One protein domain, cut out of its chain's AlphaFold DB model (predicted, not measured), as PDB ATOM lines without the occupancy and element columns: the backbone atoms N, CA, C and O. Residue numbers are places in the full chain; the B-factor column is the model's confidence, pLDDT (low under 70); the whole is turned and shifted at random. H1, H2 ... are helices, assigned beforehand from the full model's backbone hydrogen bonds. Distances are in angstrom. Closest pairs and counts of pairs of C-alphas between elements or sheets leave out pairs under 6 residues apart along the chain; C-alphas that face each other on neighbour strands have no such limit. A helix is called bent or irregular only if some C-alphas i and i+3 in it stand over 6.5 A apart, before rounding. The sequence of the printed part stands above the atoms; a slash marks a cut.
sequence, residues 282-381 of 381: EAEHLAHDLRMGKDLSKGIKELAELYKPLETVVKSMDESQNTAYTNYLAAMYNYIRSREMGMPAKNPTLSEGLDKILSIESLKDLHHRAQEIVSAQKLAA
ATOM      1  N   GLU A 282     150.320 202.774 152.654       94.75
ATOM      2  CA  GLU A 282     150.892 204.092 152.343       94.75
ATOM      3  C   GLU A 282     151.618 204.712 153.551       94.75
ATOM      4  O   GLU A 282     152.673 205.328 153.390       94.75
ATOM      5  N   ALA A 283     151.102 204.502 154.766       93.94
ATOM      6  CA  ALA A 283     151.741 204.956 155.999       93.94
ATOM      7  C   ALA A 283     153.028 204.166 156.315       93.94
ATOM      8  O   ALA A 283     154.078 204.746 156.589       93.94
ATOM      9  N   GLU A 284     152.975 202.833 156.233       94.31
ATOM     10  CA  GLU A 284     154.121 201.940 156.456       94.31
ATOM     11  C   GLU A 284     155.250 202.176 155.442       94.31
ATOM     12  O   GLU A 284     156.434 202.099 155.792       94.31
ATOM     13  N   HIS A 285     154.887 202.538 154.207       93.50
ATOM     14  CA  HIS A 285     155.834 202.860 153.146       93.50
ATOM     15  C   HIS A 285     156.809 203.984 153.526       93.50
ATOM     16  O   HIS A 285     157.952 203.941 153.072       93.50
ATOM     17  N   LEU A 286     156.422 204.931 154.395       94.62
ATOM     18  CA  LEU A 286     157.312 205.998 154.875       94.62
ATOM     19  C   LEU A 286     158.527 205.428 155.617       94.62
ATOM     20  O   LEU A 286     159.675 205.700 155.264       94.62
ATOM     21  N   ALA A 287     158.281 204.587 156.625       94.19
ATOM     22  CA  ALA A 287     159.346 203.968 157.409       94.19
ATOM     23  C   ALA A 287     160.178 202.998 156.555       94.19
ATOM     24  O   ALA A 287     161.398 202.931 156.703       94.19
ATOM     25  N   HIS A 288     159.535 202.260 155.644       92.31
ATOM     26  CA  HIS A 288     160.229 201.380 154.706       92.31
ATOM     27  C   HIS A 288     161.201 202.154 153.805       92.31
ATOM     28  O   HIS A 288     162.364 201.773 153.681       92.31
ATOM     29  N   ASP A 289     160.752 203.244 153.187       91.56
ATOM     30  CA  ASP A 289     161.573 204.022 152.262       91.56
ATOM     31  C   ASP A 289     162.757 204.699 152.971       91.56
ATOM     32  O   ASP A 289     163.863 204.696 152.427       91.56
ATOM     33  N   LEU A 290     162.583 205.143 154.220       92.56
ATOM     34  CA  LEU A 290     163.684 205.640 155.056       92.56
ATOM     35  C   LEU A 290     164.725 204.558 155.377       92.56
ATOM     36  O   LEU A 290     165.923 204.828 155.299       92.56
ATOM     37  N   ARG A 291     164.305 203.317 155.674       89.94
ATOM     38  CA  ARG A 291     165.243 202.185 155.857       89.94
ATOM     39  C   ARG A 291     166.036 201.872 154.593       89.94
ATOM     40  O   ARG A 291     167.173 201.423 154.679       89.94
ATOM     41  N   MET A 292     165.435 202.106 153.430       85.44
ATOM     42  CA  MET A 292     166.083 201.941 152.128       85.44
ATOM     43  C   MET A 292     166.971 203.134 151.745       85.44
ATOM     44  O   MET A 292     167.527 203.138 150.649       85.44
ATOM     45  N   GLY A 293     167.094 204.143 152.615       87.00
ATOM     46  CA  GLY A 293     167.896 205.339 152.367       87.00
ATOM     47  C   GLY A 293     167.293 206.291 151.335       87.00
ATOM     48  O   GLY A 293     168.020 207.110 150.779       87.00
ATOM     49  N   LYS A 294     165.990 206.188 151.044       87.06
ATOM     50  CA  LYS A 294     165.334 207.095 150.100       87.06
ATOM     51  C   LYS A 294     165.066 208.455 150.730       87.06
ATOM     52  O   LYS A 294     164.674 208.552 151.892       87.06
ATOM     53  N   ASP A 295     165.181 209.490 149.907       88.06
ATOM     54  CA  ASP A 295     164.759 210.839 150.260       88.06
ATOM     55  C   ASP A 295     163.232 210.981 150.146       88.06
ATOM     56  O   ASP A 295     162.660 210.951 149.052       88.06
ATOM     57  N   LEU A 296     162.563 211.156 151.289       90.31
ATOM     58  CA  LEU A 296     161.125 211.427 151.337       90.31
ATOM     59  C   LEU A 296     160.775 212.893 151.048       90.31
ATOM     60  O   LEU A 296     159.616 213.188 150.743       90.31
ATOM     61  N   SER A 297     161.746 213.807 151.143       90.38
ATOM     62  CA  SER A 297     161.518 215.243 150.975       90.38
ATOM     63  C   SER A 297     161.270 215.632 149.524       90.38
ATOM     64  O   SER A 297     160.572 216.610 149.264       90.38
ATOM     65  N   LYS A 298     161.826 214.868 148.572       85.38
ATOM     66  CA  LYS A 298     161.766 215.167 147.132       85.38
ATOM     67  C   LYS A 298     162.264 216.587 146.825       85.38
ATOM     68  O   LYS A 298     161.738 217.246 145.933       85.38
ATOM     69  N   GLY A 299     163.233 217.069 147.605       87.94
ATOM     70  CA  GLY A 299     163.763 218.432 147.515       87.94
ATOM     71  C   GLY A 299     162.889 219.531 148.139       87.94
ATOM     72  O   GLY A 299     163.260 220.698 148.053       87.94
ATOM     73  N   ILE A 300     161.760 219.201 148.776       92.75
ATOM     74  CA  ILE A 300     160.893 220.168 149.469       92.75
ATOM     75  C   ILE A 300     161.340 220.286 150.930       92.75
ATOM     76  O   ILE A 300     161.280 219.317 151.692       92.75
ATOM     77  N   LYS A 301     161.759 221.488 151.341       95.44
ATOM     78  CA  LYS A 301     162.318 221.750 152.675       95.44
ATOM     79  C   LYS A 301     161.339 221.397 153.801       95.44
ATOM     80  O   LYS A 301     161.726 220.739 154.761       95.44
ATOM     81  N   GLU A 302     160.073 221.775 153.664       96.50
ATOM     82  CA  GLU A 302     159.031 221.522 154.663       96.50
ATOM     83  C   GLU A 302     158.778 220.018 154.853       96.50
ATOM     84  O   GLU A 302     158.538 219.565 155.971       96.50
ATOM     85  N   LEU A 303     158.888 219.216 153.783       96.31
ATOM     86  CA  LEU A 303     158.800 217.757 153.887       96.31
ATOM     87  C   LEU A 303     160.025 217.163 154.591       96.31
ATOM     88  O   LEU A 303     159.876 216.235 155.384       96.31
ATOM     89  N   ALA A 304     161.224 217.693 154.331       95.56
ATOM     90  CA  ALA A 304     162.432 217.260 155.032       95.56
ATOM     91  C   ALA A 304     162.303 217.493 156.546       95.56
ATOM     92  O   ALA A 304     162.600 216.604 157.343       95.56
ATOM     93  N   GLU A 305     161.804 218.663 156.950       97.19
ATOM     94  CA  GLU A 305     161.560 218.990 158.358       97.19
ATOM     95  C   GLU A 305     160.469 218.105 158.978       97.19
ATOM     96  O   GLU A 305     160.647 217.615 160.095       97.19
ATOM     97  N   LEU A 306     159.384 217.833 158.240       97.69
ATOM     98  CA  LEU A 306     158.292 216.963 158.682       97.69
ATOM     99  C   LEU A 306     158.762 215.529 158.972       97.69
ATOM    100  O   LEU A 306     158.367 214.947 159.981       97.69
ATOM    101  N   TYR A 307     159.599 214.954 158.101       97.56
ATOM    102  CA  TYR A 307     160.023 213.554 158.214       97.56
ATOM    103  C   TYR A 307     161.260 213.331 159.086       97.56
ATOM    104  O   TYR A 307     161.495 212.199 159.511       97.56
ATOM    105  N   LYS A 308     162.029 214.377 159.408       96.88
ATOM    106  CA  LYS A 308     163.271 214.269 160.191       96.88
ATOM    107  C   LYS A 308     163.121 213.514 161.527       96.88
ATOM    108  O   LYS A 308     164.003 212.707 161.839       96.88
ATOM    109  N   PRO A 309     162.049 213.702 162.326       98.19
ATOM    110  CA  PRO A 309     161.864 212.919 163.548       98.19
ATOM    111  C   PRO A 309     161.691 211.420 163.265       98.19
ATOM    112  O   PRO A 309     162.325 210.595 163.921       98.19
ATOM    113  N   LEU A 310     160.898 211.067 162.246       98.06
ATOM    114  CA  LEU A 310     160.688 209.673 161.850       98.06
ATOM    115  C   LEU A 310     161.987 209.053 161.327       98.06
ATOM    116  O   LEU A 310     162.327 207.939 161.706       98.06
ATOM    117  N   GLU A 311     162.735 209.781 160.498       97.19
ATOM    118  CA  GLU A 311     164.044 209.354 159.998       97.19
ATOM    119  C   GLU A 311     165.026 209.065 161.137       97.19
ATOM    120  O   GLU A 311     165.689 208.028 161.123       97.19
ATOM    121  N   THR A 312     165.084 209.949 162.138       97.50
ATOM    122  CA  THR A 312     165.956 209.787 163.309       97.50
ATOM    123  C   THR A 312     165.633 208.491 164.047       97.50
ATOM    124  O   THR A 312     166.529 207.682 164.276       97.50
ATOM    125  N   VAL A 313     164.350 208.262 164.343       97.88
ATOM    126  CA  VAL A 313     163.879 207.042 165.011       97.88
ATOM    127  C   VAL A 313     164.171 205.806 164.166       97.88
ATOM    128  O   VAL A 313     164.708 204.824 164.672       97.88
ATOM    129  N   VAL A 314     163.846 205.837 162.870       96.38
ATOM    130  CA  VAL A 314     164.013 204.675 161.990       96.38
ATOM    131  C   VAL A 314     165.483 204.264 161.881       96.38
ATOM    132  O   VAL A 314     165.781 203.070 161.901       96.38
ATOM    133  N   LYS A 315     166.399 205.237 161.802       94.88
ATOM    134  CA  LYS A 315     167.847 204.994 161.721       94.88
ATOM    135  C   LYS A 315     168.465 204.552 163.047       94.88
ATOM    136  O   LYS A 315     169.489 203.879 163.019       94.88
ATOM    137  N   SER A 316     167.874 204.919 164.186       96.00
ATOM    138  CA  SER A 316     168.392 204.541 165.504       96.00
ATOM    139  C   SER A 316     167.894 203.185 166.006       96.00
ATOM    140  O   SER A 316     168.397 202.720 167.025       96.00
ATOM    141  N   MET A 317     166.899 202.568 165.352       96.19
ATOM    142  CA  MET A 317     166.361 201.282 165.805       96.19
ATOM    143  C   MET A 317     167.392 200.161 165.696       96.19
ATOM    144  O   MET A 317     167.923 199.899 164.614       96.19
ATOM    145  N   ASP A 318     167.577 199.424 166.787       95.25
ATOM    146  CA  ASP A 318     168.336 198.175 166.772       95.25
ATOM    147  C   ASP A 318     167.540 197.013 166.130       95.25
ATOM    148  O   ASP A 318     166.400 197.161 165.670       95.25
ATOM    149  N   GLU A 319     168.146 195.825 166.051       95.19
ATOM    150  CA  GLU A 319     167.508 194.637 165.468       95.19
ATOM    151  C   GLU A 319     166.261 194.182 166.252       95.19
ATOM    152  O   GLU A 319     165.271 193.743 165.651       95.19
ATOM    153  N   SER A 320     166.273 194.328 167.580       96.19
ATOM    154  CA  SER A 320     165.157 193.960 168.455       96.19
ATOM    155  C   SER A 320     163.961 194.883 168.225       96.19
ATOM    156  O   SER A 320     162.845 194.417 167.990       96.19
ATOM    157  N   GLN A 321     164.200 196.194 168.176       96.69
ATOM    158  CA  GLN A 321     163.195 197.210 167.875       96.69
ATOM    159  C   GLN A 321     162.639 197.045 166.456       96.69
ATOM    160  O   GLN A 321     161.422 197.071 166.266       96.69
ATOM    161  N   ASN A 322     163.495 196.790 165.459       95.12
ATOM    162  CA  ASN A 322     163.046 196.504 164.092       95.12
ATOM    163  C   ASN A 322     162.157 195.254 164.026       95.12
ATOM    164  O   ASN A 322     161.138 195.252 163.326       95.12
ATOM    165  N   THR A 323     162.509 194.202 164.765       95.62
ATOM    166  CA  THR A 323     161.712 192.973 164.851       95.62
ATOM    167  C   THR A 323     160.372 193.231 165.538       95.62
ATOM    168  O   THR A 323     159.326 192.858 165.002       95.62
ATOM    169  N   ALA A 324     160.375 193.923 166.680       97.00
ATOM    170  CA  ALA A 324     159.165 194.283 167.415       97.00
ATOM    171  C   ALA A 324     158.213 195.131 166.561       97.00
ATOM    172  O   ALA A 324     157.015 194.849 166.501       97.00
ATOM    173  N   TYR A 325     158.746 196.118 165.839       97.38
ATOM    174  CA  TYR A 325     157.958 196.954 164.943       97.38
ATOM    175  C   TYR A 325     157.410 196.171 163.742       97.38
ATOM    176  O   TYR A 325     156.239 196.303 163.398       97.38
ATOM    177  N   THR A 326     158.216 195.295 163.136       96.19
ATOM    178  CA  THR A 326     157.761 194.425 162.037       96.19
ATOM    179  C   THR A 326     156.621 193.505 162.487       96.19
ATOM    180  O   THR A 326     155.648 193.328 161.755       96.19
ATOM    181  N   ASN A 327     156.692 192.967 163.709       96.44
ATOM    182  CA  ASN A 327     155.624 192.153 164.289       96.44
ATOM    183  C   ASN A 327     154.350 192.970 164.558       96.44
ATOM    184  O   ASN A 327     153.250 192.478 164.304       96.44
ATOM    185  N   TYR A 328     154.489 194.214 165.028       97.44
ATOM    186  CA  TYR A 328     153.363 195.137 165.185       97.44
ATOM    187  C   TYR A 328     152.667 195.405 163.843       97.44
ATOM    188  O   TYR A 328     151.452 195.234 163.748       97.44
ATOM    189  N   LEU A 329     153.426 195.720 162.786       97.25
ATOM    190  CA  LEU A 329     152.881 195.882 161.433       97.25
ATOM    191  C   LEU A 329     152.142 194.625 160.970       97.25
ATOM    192  O   LEU A 329     151.007 194.709 160.495       97.25
ATOM    193  N   ALA A 330     152.739 193.450 161.180       97.06
ATOM    194  CA  ALA A 330     152.121 192.197 160.779       97.06
ATOM    195  C   ALA A 330     150.792 191.940 161.496       97.06
ATOM    196  O   ALA A 330     149.809 191.523 160.875       97.06
ATOM    197  N   ALA A 331     150.738 192.251 162.791       97.44
ATOM    198  CA  ALA A 331     149.510 192.197 163.563       97.44
ATOM    199  C   ALA A 331     148.465 193.200 163.043       97.44
ATOM    200  O   ALA A 331     147.291 192.840 162.954       97.44
ATOM    201  N   MET A 332     148.868 194.420 162.660       97.81
ATOM    202  CA  MET A 332     147.963 195.450 162.128       97.81
ATOM    203  C   MET A 332     147.317 195.023 160.809       97.81
ATOM    204  O   MET A 332     146.094 195.102 160.680       97.81
ATOM    205  N   TYR A 333     148.094 194.494 159.859       98.00
ATOM    206  CA  TYR A 333     147.539 193.960 158.609       98.00
ATOM    207  C   TYR A 333     146.541 192.823 158.871       98.00
ATOM    208  O   TYR A 333     145.439 192.823 158.319       98.00
ATOM    209  N   ASN A 334     146.881 191.886 159.762       97.19
ATOM    210  CA  ASN A 334     145.997 190.774 160.123       97.19
ATOM    211  C   ASN A 334     144.705 191.246 160.807       97.19
ATOM    212  O   ASN A 334     143.629 190.699 160.538       97.19
ATOM    213  N   TYR A 335     144.802 192.253 161.679       97.62
ATOM    214  CA  TYR A 335     143.661 192.878 162.341       97.62
ATOM    215  C   TYR A 335     142.711 193.511 161.324       97.62
ATOM    216  O   TYR A 335     141.536 193.140 161.280       97.62
ATOM    217  N   ILE A 336     143.224 194.398 160.466       97.69
ATOM    218  CA  ILE A 336     142.413 195.097 159.465       97.69
ATOM    219  C   ILE A 336     141.786 194.089 158.500       97.69
ATOM    220  O   ILE A 336     140.578 194.119 158.276       97.69
ATOM    221  N   ARG A 337     142.560 193.128 157.982       97.69
ATOM    222  CA  ARG A 337     142.018 192.152 157.033       97.69
ATOM    223  C   ARG A 337     140.951 191.256 157.657       97.69
ATOM    224  O   ARG A 337     139.959 190.936 157.010       97.69
ATOM    225  N   SER A 338     141.108 190.875 158.924       97.12
ATOM    226  CA  SER A 338     140.071 190.124 159.640       97.12
ATOM    227  C   SER A 338     138.787 190.944 159.788       97.12
ATOM    228  O   SER A 338     137.701 190.405 159.587       97.12
ATOM    229  N   ARG A 339     138.902 192.251 160.055       97.31
ATOM    230  CA  ARG A 339     137.760 193.176 160.112       97.31
ATOM    231  C   ARG A 339     137.051 193.314 158.766       97.31
ATOM    232  O   ARG A 339     135.828 193.234 158.739       97.31
ATOM    233  N   GLU A 340     137.792 193.449 157.665       97.50
ATOM    234  CA  GLU A 340     137.227 193.465 156.301       97.50
ATOM    235  C   GLU A 340     136.439 192.186 155.981       97.50
ATOM    236  O   GLU A 340     135.466 192.216 155.234       97.50
ATOM    237  N   MET A 341     136.826 191.056 156.577       96.31
ATOM    238  CA  MET A 341     136.136 189.771 156.436       96.31
ATOM    239  C   MET A 341     134.988 189.570 157.438       96.31
ATOM    240  O   MET A 341     134.446 188.470 157.525       96.31
ATOM    241  N   GLY A 342     134.631 190.592 158.224       96.31
ATOM    242  CA  GLY A 342     133.586 190.501 159.248       96.31
ATOM    243  C   GLY A 342     133.966 189.639 160.457       96.31
ATOM    244  O   GLY A 342     133.099 189.234 161.226       96.31
ATOM    245  N   MET A 343     135.254 189.338 160.637       96.38
ATOM    246  CA  MET A 343     135.735 188.494 161.726       96.38
ATOM    247  C   MET A 343     136.095 189.329 162.962       96.38
ATOM    248  O   MET A 343     136.598 190.453 162.835       96.38
ATOM    249  N   PRO A 344     135.903 188.784 164.176       95.44
ATOM    250  CA  PRO A 344     136.395 189.422 165.386       95.44
ATOM    251  C   PRO A 344     137.927 189.487 165.354       95.44
ATOM    252  O   PRO A 344     138.602 188.510 165.030       95.44
ATOM    253  N   ALA A 345     138.477 190.645 165.704       95.56
ATOM    254  CA  ALA A 345     139.914 190.857 165.792       95.56
ATOM    255  C   ALA A 345     140.222 191.912 166.857       95.56
ATOM    256  O   ALA A 345     139.492 192.895 167.000       95.56
ATOM    257  N   LYS A 346     141.310 191.705 167.603       95.50
ATOM    258  CA  LYS A 346     141.796 192.651 168.611       95.50
ATOM    259  C   LYS A 346     142.726 193.656 167.942       95.50
ATOM    260  O   LYS A 346     143.641 193.233 167.241       95.50
ATOM    261  N   ASN A 347     142.502 194.948 168.182       96.31
ATOM    262  CA  ASN A 347     143.387 195.992 167.673       96.31
ATOM    263  C   ASN A 347     144.779 195.853 168.324       96.31
ATOM    264  O   ASN A 347     144.859 195.875 169.559       96.31
ATOM    265  N   PRO A 348     145.854 195.655 167.546       97.00
ATOM    266  CA  PRO A 348     147.213 195.618 168.063       97.00
ATOM    267  C   PRO A 348     147.633 196.978 168.613       97.00
ATOM    268  O   PRO A 348     147.268 198.026 168.088       97.00
ATOM    269  N   THR A 349     148.454 196.960 169.653       96.69
ATOM    270  CA  THR A 349     149.083 198.161 170.207       96.69
ATOM    271  C   THR A 349     150.558 198.168 169.849       96.69
ATOM    272  O   THR A 349     151.180 197.106 169.789       96.69
ATOM    273  N   LEU A 350     151.121 199.357 169.638       96.88
ATOM    274  CA  LEU A 350     152.561 199.508 169.467       96.88
ATOM    275  C   LEU A 350     153.276 198.957 170.713       96.88
ATOM    276  O   LEU A 350     152.869 199.251 171.839       96.88
ATOM    277  N   SER A 351     154.300 198.129 170.504       94.94
ATOM    278  CA  SER A 351     155.058 197.511 171.595       94.94
ATOM    279  C   SER A 351     155.715 198.561 172.491       94.94
ATOM    280  O   SER A 351     156.187 199.593 172.010       94.94
ATOM    281  N   GLU A 352     155.785 198.273 173.789       94.31
ATOM    282  CA  GLU A 352     156.531 199.097 174.738       94.31
ATOM    283  C   GLU A 352     158.006 199.212 174.311       94.31
ATOM    284  O   GLU A 352     158.588 198.261 173.784       94.31
ATOM    285  N   GLY A 353     158.599 200.394 174.489       92.69
ATOM    286  CA  GLY A 353     159.980 200.680 174.079       92.69
ATOM    287  C   GLY A 353     160.163 201.099 172.613       92.69
ATOM    288  O   GLY A 353     161.275 201.463 172.230       92.69
ATOM    289  N   LEU A 354     159.103 201.100 171.797       97.56
ATOM    290  CA  LEU A 354     159.108 201.746 170.481       97.56
ATOM    291  C   LEU A 354     158.641 203.200 170.586       97.56
ATOM    292  O   LEU A 354     157.728 203.524 171.349       97.56
ATOM    293  N   ASP A 355     159.245 204.077 169.784       98.12
ATOM    294  CA  ASP A 355     158.822 205.472 169.700       98.12
ATOM    295  C   ASP A 355     157.408 205.572 169.106       98.12
ATOM    296  O   ASP A 355     157.088 204.937 168.096       98.12
ATOM    297  N   LYS A 356     156.552 206.401 169.712       97.88
ATOM    298  CA  LYS A 356     155.146 206.574 169.317       97.88
ATOM    299  C   LYS A 356     154.972 207.115 167.896       97.88
ATOM    300  O   LYS A 356     153.889 206.941 167.324       97.88
ATOM    301  N   ILE A 357     155.996 207.735 167.305       97.81
ATOM    302  CA  ILE A 357     155.966 208.155 165.898       97.81
ATOM    303  C   ILE A 357     155.806 206.970 164.935       97.81
ATOM    304  O   ILE A 357     155.320 207.150 163.824       97.81
ATOM    305  N   LEU A 358     156.160 205.757 165.375       97.69
ATOM    306  CA  LEU A 358     155.994 204.518 164.614       97.69
ATOM    307  C   LEU A 358     154.574 203.938 164.695       97.69
ATOM    308  O   LEU A 358     154.275 202.973 163.998       97.69
ATOM    309  N   SER A 359     153.683 204.471 165.536       97.50
ATOM    310  CA  SER A 359     152.282 204.027 165.519       97.50
ATOM    311  C   SER A 359     151.634 204.327 164.163       97.50
ATOM    312  O   SER A 359     151.975 205.309 163.498       97.50
ATOM    313  N   ILE A 360     150.689 203.484 163.744       95.56
ATOM    314  CA  ILE A 360     150.022 203.652 162.447       95.56
ATOM    315  C   ILE A 360     149.279 204.983 162.371       95.56
ATOM    316  O   ILE A 360     149.272 205.621 161.324       95.56
ATOM    317  N   GLU A 361     148.695 205.428 163.474       95.94
ATOM    318  CA  GLU A 361     148.011 206.708 163.591       95.94
ATOM    319  C   GLU A 361     148.974 207.876 163.338       95.94
ATOM    320  O   GLU A 361     148.679 208.733 162.506       95.94
ATOM    321  N   SER A 362     150.155 207.869 163.968       97.44
ATOM    322  CA  SER A 362     151.196 208.878 163.726       97.44
ATOM    323  C   SER A 362     151.694 208.863 162.279       97.44
ATOM    324  O   SER A 362     151.863 209.915 161.669       97.44
ATOM    325  N   LEU A 363     151.913 207.680 161.697       97.06
ATOM    326  CA  LEU A 363     152.381 207.566 160.312       97.06
ATOM    327  C   LEU A 363     151.323 208.023 159.299       97.06
ATOM    328  O   LEU A 363     151.670 208.642 158.292       97.06
ATOM    329  N   LYS A 364     150.038 207.761 159.566       95.56
ATOM    330  CA  LYS A 364     148.927 208.283 158.759       95.56
ATOM    331  C   LYS A 364     148.847 209.806 158.834       95.56
ATOM    332  O   LYS A 364     148.676 210.435 157.793       95.56
ATOM    333  N   ASP A 365     149.015 210.391 160.022       96.81
ATOM    334  CA  ASP A 365     149.065 211.851 160.191       96.81
ATOM    335  C   ASP A 365     150.221 212.470 159.392       96.81
ATOM    336  O   ASP A 365     150.012 213.393 158.605       96.81
ATOM    337  N   LEU A 366     151.428 211.900 159.504       96.81
ATOM    338  CA  LEU A 366     152.588 212.340 158.721       96.81
ATOM    339  C   LEU A 366     152.328 212.251 157.213       96.81
ATOM    340  O   LEU A 366     152.629 213.194 156.483       96.81
ATOM    341  N   HIS A 367     151.748 211.141 156.748       94.56
ATOM    342  CA  HIS A 367     151.404 210.967 155.341       94.56
ATOM    343  C   HIS A 367     150.400 212.027 154.867       94.56
ATOM    344  O   HIS A 367     150.599 212.630 153.813       94.56
ATOM    345  N   HIS A 368     149.350 212.289 155.648       94.62
ATOM    346  CA  HIS A 368     148.330 213.277 155.310       94.62
ATOM    347  C   HIS A 368     148.910 214.696 155.243       94.62
ATOM    348  O   HIS A 368     148.773 215.373 154.226       94.62
ATOM    349  N   ARG A 369     149.670 215.109 156.262       96.44
ATOM    350  CA  ARG A 369     150.335 216.423 156.293       96.44
ATOM    351  C   ARG A 369     151.307 216.607 155.128       96.44
ATOM    352  O   ARG A 369     151.413 217.690 154.558       96.44
ATOM    353  N   ALA A 370     152.000 215.544 154.722       94.88
ATOM    354  CA  ALA A 370     152.853 215.595 153.544       94.88
ATOM    355  C   ALA A 370     152.056 215.804 152.245       94.88
ATOM    356  O   ALA A 370     152.500 216.546 151.366       94.88
ATOM    357  N   GLN A 371     150.879 215.184 152.110       93.19
ATOM    358  CA  GLN A 371     149.988 215.414 150.967       93.19
ATOM    359  C   GLN A 371     149.470 216.857 150.918       93.19
ATOM    360  O   GLN A 371     149.379 217.426 149.826       93.19
ATOM    361  N   GLU A 372     149.174 217.460 152.071       95.19
ATOM    362  CA  GLU A 372     148.785 218.871 152.175       95.19
ATOM    363  C   GLU A 372     149.915 219.794 151.696       95.19
ATOM    364  O   GLU A 372     149.684 220.652 150.843       95.19
ATOM    365  N   ILE A 373     151.155 219.563 152.150       95.06
ATOM    366  CA  ILE A 373     152.336 220.335 151.719       95.06
ATOM    367  C   ILE A 373     152.541 220.227 150.202       95.06
ATOM    368  O   ILE A 373     152.720 221.236 149.520       95.06
ATOM    369  N   VAL A 374     152.483 219.011 149.645       91.69
ATOM    370  CA  VAL A 374     152.642 218.795 148.197       91.69
ATOM    371  C   VAL A 374     151.525 219.476 147.405       91.69
ATOM    372  O   VAL A 374     151.787 220.050 146.348       91.69
ATOM    373  N   SER A 375     150.287 219.414 147.891       91.62
ATOM    374  CA  SER A 375     149.149 220.080 147.251       91.62
ATOM    375  C   SER A 375     149.305 221.599 147.269       91.62
ATOM    376  O   SER A 375     149.095 222.236 146.240       91.62
ATOM    377  N   ALA A 376     149.749 222.176 148.387       91.88
ATOM    378  CA  ALA A 376     150.003 223.610 148.500       91.88
ATOM    379  C   ALA A 376     151.110 224.081 147.539       91.88
ATOM    380  O   ALA A 376     150.936 225.084 146.853       91.88
ATOM    381  N   GLN A 377     152.205 223.321 147.417       87.81
ATOM    382  CA  GLN A 377     153.289 223.628 146.471       87.81
ATOM    383  C   GLN A 377     152.812 223.611 145.012       87.81
ATOM    384  O   GLN A 377     153.190 224.473 144.228       87.81
ATOM    385  N   LYS A 378     151.932 222.667 144.647       85.75
ATOM    386  CA  LYS A 378     151.343 222.610 143.300       85.75
ATOM    387  C   LYS A 378     150.398 223.767 142.988       85.75
ATOM    388  O   LYS A 378     150.224 224.070 141.820       85.75
ATOM    389  N   LEU A 379     149.749 224.349 143.996       83.69
ATOM    390  CA  LEU A 379     148.883 225.518 143.817       83.69
ATOM    391  C   LEU A 379     149.681 226.824 143.710       83.69
ATOM    392  O   LEU A 379     149.160 227.808 143.195       83.69
ATOM    393  N   ALA A 380     150.910 226.843 144.231       80.31
ATOM    394  CA  ALA A 380     151.792 228.006 144.200       80.31
ATOM    395  C   ALA A 380     152.652 228.102 142.924       80.31
ATOM    396  O   ALA A 380     153.171 229.181 142.638       80.31
ATOM    397  N   ALA A 381     152.823 226.990 142.200       70.69
ATOM    398  CA  ALA A 381     153.531 226.895 140.921       70.69
ATOM    399  C   ALA A 381     152.568 227.069 139.741       70.69
ATOM    400  O   ALA A 381     152.998 227.681 138.736       70.69
TER     401      ALA A 381
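AT A GLANCE: This is residues 282 to 381 of the 381 residues of an uncharacterized protein of Candidatus Gastranaerophilales bacterium (UniProt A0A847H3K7). H2 and H4 lie side by side, and H1 crosses where H2 ends and H4 begins. The long H3 lies off beyond H1, and residues 341 to 359 fold back beside H3 towards H4. The printed part has 100 residues with four named helices, no named strand, all helix. It is only just compact, close to loose: radius of gyration of the C-alphas 15.2 A, spans 48 by 34 by 19 A.

HOW THE PARTS SIT: H1, residues 282 to 291, touches H4, residues 360 to 380, about perpendicular at 88 degrees; closest C-alphas Ala 283 and Leu 363, 5.1 A. Residues 302 to 307 of H2, residues 301 to 316, touch H4 at a shallow tilt of 24 degrees, opposite ways; closest C-alphas Leu 303 and Ala 370, 6.3 A. H1 touches residues 310 to 315 of H2; closest C-alphas Leu 290 and Glu 311, 6.2 A. H3, residues 319 to 340, touches no helix. Every O i to N i+4 pair is within hydrogen-bond range in H3 and H4, 4 of 6 in H1 and 10 of 12 in H2.

IN THESE COORDINATES: H1 begins at C-alpha 282 (150.892, 204.092, 152.343). H2 is irregular, C-alphas 306 and 309 being 7.3 A apart. H3 measures 31.7 A, H4 30.5 A, ending at C-alpha 380 (151.792, 228.006, 144.200).

THE WHOLE: The farthest C-alphas, Pro 344 and Ala 381, are 47.9 A apart. The link from H3 to H4 is long. The printed part has no cut, and no printed residue is under 70 in pLDDT.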